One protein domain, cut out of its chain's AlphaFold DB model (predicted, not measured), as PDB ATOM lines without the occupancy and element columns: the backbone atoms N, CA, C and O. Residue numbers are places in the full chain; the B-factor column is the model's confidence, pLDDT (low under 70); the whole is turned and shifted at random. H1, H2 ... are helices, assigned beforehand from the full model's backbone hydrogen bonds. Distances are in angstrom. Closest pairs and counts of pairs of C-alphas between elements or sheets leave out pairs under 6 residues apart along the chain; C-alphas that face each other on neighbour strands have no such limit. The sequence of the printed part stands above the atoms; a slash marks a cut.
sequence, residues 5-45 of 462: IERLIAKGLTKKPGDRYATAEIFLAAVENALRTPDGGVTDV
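What this domain is: This is residues 5 to 45 of the 462 residues of an uncharacterized protein of Deltaproteobacteria bacterium (UniProt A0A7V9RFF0). Start at residue 5 and you will trace a loose helical hairpin: H1 runs out, an open loop turns the chain round, and H2 comes back the opposite way, the two making a narrow V that closes where H1 begins and H2 ends. Residues 13 to 18 stick out at the open end, and a tail of residues 36 to 45 follows H2 at the closed end. The printed part has 41 residues with two named helices, H1 then H2, and no named strand; its class is all helix. It is only just loose, close to compact, with a radius of gyration of the C-alphas of 11.0 A, and elongated, spanning 32 by 18 by 11 A.

How they stand to each other: Begin with H1, residues 5 to 13, and go on to H2, residues 24 to 35: they form a helical hairpin. They touch, and H2 does so with residues 31 to 35 alone. Look at the closest C-alphas, those of Ile 5 and Ala 34, 6.2 A apart. The helices run opposite ways at a shallow tilt of 29 degrees, 11.2 A from centre to centre. In both H1 and H2, every O i to N i+4 pair is within hydrogen-bond range.

Where its parts are: Find C-alpha 5 at (-9.474, 30.826, -36.540); from there H1 runs 12.3 A to C-alpha 13. Pick up H2 at C-alpha 24, at (-25.011, 28.999, -38.178), and follow it 16.6 A to C-alpha 35, at (-11.303, 34.866, -30.818).

The domain as a whole: The two C-alphas farthest apart are those of Gly 18 and Asp 44, at 32.9 A. The printed part has no cut, and the link from H1 to H2, 10 residues, is short. Mean pLDDT of the printed part is 72.9; look for values under 70 at residues 11, 13 to 14, 16 to 18 and 40 to 45.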
ATOM      1  N   ILE A   5      -8.428  30.624 -35.526       70.88
ATOM      2  CA  ILE A   5      -9.474  30.826 -36.540       70.88
ATOM      3  C   ILE A   5      -9.231  29.967 -37.788       70.88
ATOM      4  O   ILE A   5     -10.133  29.251 -38.219       70.88
ATOM      5  N   GLU A   6      -8.017  29.967 -38.345       72.44
ATOM      6  CA  GLU A   6      -7.678  29.145 -39.516       72.44
ATOM      7  C   GLU A   6      -7.861  27.652 -39.229       72.44
ATOM      8  O   GLU A   6      -8.387  26.914 -40.066       72.44
ATOM      9  N   ARG A   7      -7.522  27.196 -38.014       76.25
ATOM     10  CA  ARG A   7      -7.795  25.809 -37.599       76.25
ATOM     11  C   ARG A   7      -9.287  25.525 -37.496       76.25
ATOM     12  O   ARG A   7      -9.703  24.411 -37.803       76.25
ATOM     13  N   LEU A   8     -10.094  26.495 -37.075       77.94
ATOM     14  CA  LEU A   8     -11.539  26.330 -36.934       77.94
ATOM     15  C   LEU A   8     -12.242  26.299 -38.298       77.94
ATOM     16  O   LEU A   8     -13.106  25.447 -38.511       77.94
ATOM     17  N   ILE A   9     -11.802  27.135 -39.242       74.31
ATOM     18  CA  ILE A   9     -12.256  27.131 -40.639       74.31
ATOM     19  C   ILE A   9     -11.834  25.829 -41.329       74.31
ATOM     20  O   ILE A   9     -12.681  25.122 -41.882       74.31
ATOM     21  N   ALA A  10     -10.561  25.434 -41.216       71.81
ATOM     22  CA  ALA A  10     -10.069  24.172 -41.764       71.81
ATOM     23  C   ALA A  10     -10.817  22.967 -41.171       71.81
ATOM     24  O   ALA A  10     -11.206  22.051 -41.896       71.81
ATOM     25  N   LYS A  11     -11.106  22.980 -39.866       69.00
ATOM     26  CA  LYS A  11     -11.882  21.928 -39.193       69.00
ATOM     27  C   LYS A  11     -13.350  21.919 -39.625       69.00
ATOM     28  O   LYS A  11     -13.930  20.844 -39.725       69.00
ATOM     29  N   GLY A  12     -13.954  23.075 -39.901       71.25
ATOM     30  CA  GLY A  12     -15.323  23.172 -40.416       71.25
ATOM     31  C   GLY A  12     -15.459  22.635 -41.844       71.25
ATOM     32  O   GLY A  12     -16.399  21.897 -42.137       71.25
ATOM     33  N   LEU A  13     -14.487  22.945 -42.709       64.00
ATOM     34  CA  LEU A  13     -14.487  22.553 -44.123       64.00
ATOM     35  C   LEU A  13     -14.107  21.081 -44.355       64.00
ATOM     36  O   LEU A  13     -14.614  20.458 -45.285       64.00
ATOM     37  N   THR A  14     -13.251  20.504 -43.507       65.69
ATOM     38  CA  THR A  14     -12.736  19.125 -43.674       65.69
ATOM     39  C   THR A  14     -13.612  18.038 -43.045       65.69
ATOM     40  O   THR A  14     -13.335  16.846 -43.189       65.69
ATOM     41  N   LYS A  15     -14.696  18.413 -42.358       71.88
ATOM     42  CA  LYS A  15     -15.595  17.469 -41.686       71.88
ATOM     43  C   LYS A  15     -16.600  16.819 -42.640       71.88
ATOM     44  O   LYS A  15     -17.159  17.461 -43.535       71.88
ATOM     45  N   LYS A  16     -16.880  15.529 -42.396       68.38
ATOM     46  CA  LYS A  16     -17.969  14.794 -43.060       68.38
ATOM     47  C   LYS A  16     -19.301  15.520 -42.804       68.38
ATOM     48  O   LYS A  16     -19.437  16.145 -41.754       68.38
ATOM     49  N   PRO A  17     -20.295  15.437 -43.708       64.31
ATOM     50  CA  PRO A  17     -21.536  16.210 -43.599       64.31
ATOM     51  C   PRO A  17     -22.259  16.103 -42.245       64.31
ATOM     52  O   PRO A  17     -22.838  17.088 -41.806       64.31
ATOM     53  N   GLY A  18     -22.175  14.955 -41.561       69.62
ATOM     54  CA  GLY A  18     -22.772  14.747 -40.233       69.62
ATOM     55  C   GLY A  18     -22.006  15.360 -39.052       69.62
ATOM     56  O   GLY A  18     -22.572  15.468 -37.973       69.62
ATOM     57  N   ASP A  19     -20.754  15.785 -39.245       72.56
ATOM     58  CA  ASP A  19     -19.909  16.366 -38.189       72.56
ATOM     59  C   ASP A  19     -19.860  17.904 -38.239       72.56
ATOM     60  O   ASP A  19     -19.196  18.532 -37.401       72.56
ATOM     61  N   ARG A  20     -20.508  18.511 -39.247       82.19
ATOM     62  CA  ARG A  20     -20.604  19.966 -39.429       82.19
ATOM     63  C   ARG A  20     -21.440  20.586 -38.308       82.19
ATOM     64  O   ARG A  20     -22.265  19.916 -37.693       82.19
ATOM     65  N   TYR A  21     -21.215  21.868 -38.030       84.19
ATOM     66  CA  TYR A  21     -22.050  22.599 -37.078       84.19
ATOM     67  C   TYR A  21     -23.508  22.562 -37.546       84.19
ATOM     68  O   TYR A  21     -23.785  22.825 -38.715       84.19
ATOM     69  N   ALA A  22     -24.415  22.180 -36.644       81.62
ATOM     70  CA  ALA A  22     -25.811  21.924 -36.988       81.62
ATOM     71  C   ALA A  22     -26.551  23.193 -37.439       81.62
ATOM     72  O   ALA A  22     -27.484  23.104 -38.233       81.62
ATOM     73  N   THR A  23     -26.121  24.361 -36.956       86.38
ATOM     74  CA  THR A  23     -26.677  25.662 -37.331       86.38
ATOM     75  C   THR A  23     -25.583  26.730 -37.411       86.38
ATOM     76  O   THR A  23     -24.465  26.541 -36.913       86.38
ATOM     77  N   ALA A  24     -25.911  27.858 -38.047       77.75
ATOM     78  CA  ALA A  24     -25.011  28.999 -38.178       77.75
ATOM     79  C   ALA A  24     -24.659  29.611 -36.811       77.75
ATOM     80  O   ALA A  24     -23.510  29.994 -36.599       77.75
ATOM     81  N   GLU A  25     -25.592  29.623 -35.854       82.75
ATOM     82  CA  GLU A  25     -25.351  30.180 -34.518       82.75
ATOM     83  C   GLU A  25     -24.278  29.389 -33.756       82.75
ATOM     84  O   GLU A  25     -23.428  29.980 -33.092       82.75
ATOM     85  N   ILE A  26     -24.257  28.057 -33.891       82.19
ATOM     86  CA  ILE A  26     -23.251  27.206 -33.232       82.19
ATOM     87  C   ILE A  26     -21.862  27.444 -33.841       82.19
ATOM     88  O   ILE A  26     -20.862  27.456 -33.121       82.19
ATOM     89  N   PHE A  27     -21.785  27.656 -35.158       86.50
ATOM     90  CA  PHE A  27     -20.530  28.016 -35.816       86.50
ATOM     91  C   PHE A  27     -20.021  29.382 -35.340       86.50
ATOM     92  O   PHE A  27     -18.859  29.490 -34.954       86.50
ATOM     93  N   LEU A  28     -20.891  30.396 -35.300       83.88
ATOM     94  CA  LEU A  28     -20.534  31.742 -34.848       83.88
ATOM     95  C   LEU A  28     -20.089  31.754 -33.378       83.88
ATOM     96  O   LEU A  28     -19.056  32.337 -33.064       83.88
ATOM     97  N   ALA A  29     -20.770  31.017 -32.496       86.19
ATOM     98  CA  ALA A  29     -20.350  30.864 -31.101       86.19
ATOM     99  C   ALA A  29     -18.968  30.191 -30.965       86.19
ATOM    100  O   ALA A  29     -18.179  30.534 -30.083       86.19
ATOM    101  N   ALA A  30     -18.644  29.237 -31.846       84.25
ATOM    102  CA  ALA A  30     -17.326  28.603 -31.871       84.25
ATOM    103  C   ALA A  30     -16.227  29.562 -32.367       84.25
ATOM    104  O   ALA A  30     -15.113  29.526 -31.845       84.25
ATOM    105  N   VAL A  31     -16.544  30.433 -33.332       81.31
ATOM    106  CA  VAL A  31     -15.647  31.498 -33.811       81.31
ATOM    107  C   VAL A  31     -15.398  32.534 -32.711       81.31
ATOM    108  O   VAL A  31     -14.241  32.839 -32.429       81.31
ATOM    109  N   GLU A  32     -16.441  33.007 -32.022       81.50
ATOM    110  CA  GLU A  32     -16.319  33.940 -30.888       81.50
ATOM    111  C   GLU A  32     -15.450  33.363 -29.758       81.50
ATOM    112  O   GLU A  32     -14.581  34.046 -29.217       81.50
ATOM    113  N   ASN A  33     -15.625  32.081 -29.423       81.81
ATOM    114  CA  ASN A  33     -14.773  31.421 -28.431       81.81
ATOM    115  C   ASN A  33     -13.315  31.299 -28.891       81.81
ATOM    116  O   ASN A  33     -12.414  31.427 -28.064       81.81
ATOM    117  N   ALA A  34     -13.062  31.067 -30.182       80.44
ATOM    118  CA  ALA A  34     -11.701  31.029 -30.714       80.44
ATOM    119  C   ALA A  34     -11.031  32.411 -30.670       80.44
ATOM    120  O   ALA A  34      -9.851  32.494 -30.331       80.44
ATOM    121  N   LEU A  35     -11.784  33.484 -30.921       77.62
ATOM    122  CA  LEU A  35     -11.303  34.866 -30.818       77.62
ATOM    123  C   LEU A  35     -10.938  35.268 -29.381       77.62
ATOM    124  O   LEU A  35     -10.020  36.051 -29.179       77.62
ATOM    125  N   ARG A  36     -11.587  34.679 -28.368       77.00
ATOM    126  CA  ARG A  36     -11.248  34.903 -26.948       77.00
ATOM    127  C   ARG A  36      -9.987  34.177 -26.474       77.00
ATOM    128  O   ARG A  36      -9.555  34.393 -25.343       77.00
ATOM    129  N   THR A  37      -9.408  33.290 -27.286       78.75
ATOM    130  CA  THR A  37      -8.151  32.620 -26.922       78.75
ATOM    131  C   THR A  37      -6.953  33.547 -27.151       78.75
ATOM    132  O   THR A  37      -6.998  34.354 -28.076       78.75
ATOM    133  N   PRO A  38      -5.855  33.426 -26.378       70.62
ATOM    134  CA  PRO A  38      -4.653  34.253 -26.559       70.62
ATOM    135  C   PRO A  38      -4.065  34.191 -27.982       70.62
ATOM    136  O   PRO A  38      -3.468  35.154 -28.452       70.62
ATOM    137  N   ASP A  39      -4.290  33.074 -28.680       71.62
ATOM    138  CA  ASP A  39      -3.871  32.838 -30.068       71.62
ATOM    139  C   ASP A  39      -4.820  33.460 -31.117       71.62
ATOM    140  O   ASP A  39      -4.522  33.433 -32.313       71.62
ATOM    141  N   GLY A  40      -5.984  33.970 -30.694       62.50
ATOM    142  CA  GLY A  40      -7.061  34.485 -31.548       62.50
ATOM    143  C   GLY A  40      -6.811  35.868 -32.147       62.50
ATOM    144  O   GLY A  40      -7.541  36.261 -33.053       62.50
ATOM    145  N   GLY A  41      -5.763  36.566 -31.698       57.12
ATOM    146  CA  GLY A  41      -5.491  37.955 -32.059       57.12
ATOM    147  C   GLY A  41      -6.497  38.899 -31.395       57.12
ATOM    148  O   GLY A  41      -7.701  38.683 -31.448       57.12
ATOM    149  N   VAL A  42      -6.009  39.952 -30.740       49.78
ATOM    150  CA  VAL A  42      -6.873  40.986 -30.156       49.78
ATOM    151  C   VAL A  42      -7.492  41.779 -31.307       49.78
ATOM    152  O   VAL A  42      -6.891  42.727 -31.807       49.78
ATOM    153  N   THR A  43      -8.659  41.358 -31.779       49.66
ATOM    154  CA  THR A  43      -9.498  42.159 -32.667       49.66
ATOM    155  C   THR A  43     -10.759  42.536 -31.902       49.66
ATOM    156  O   THR A  43     -11.529  41.682 -31.466       49.66
ATOM    157  N   ASP A  44     -10.935  43.839 -31.689       44.31
ATOM    158  CA  ASP A  44     -12.113  44.436 -31.054       44.31
ATOM    159  C   ASP A  44     -13.288  44.374 -32.046       44.31
ATOM    160  O   ASP A  44     -13.658  45.350 -32.694       44.31
ATOM    161  N   VAL A  45     -13.826  43.173 -32.263       48.16
ATOM    162  CA  VAL A  45     -15.001  42.948 -33.110       48.16
ATOM    163  C   VAL A  45     -16.157  42.565 -32.196       48.16
ATOM    164  O   VAL A  45     -16.338  41.403 -31.837       48.16
TER     165      VAL A  45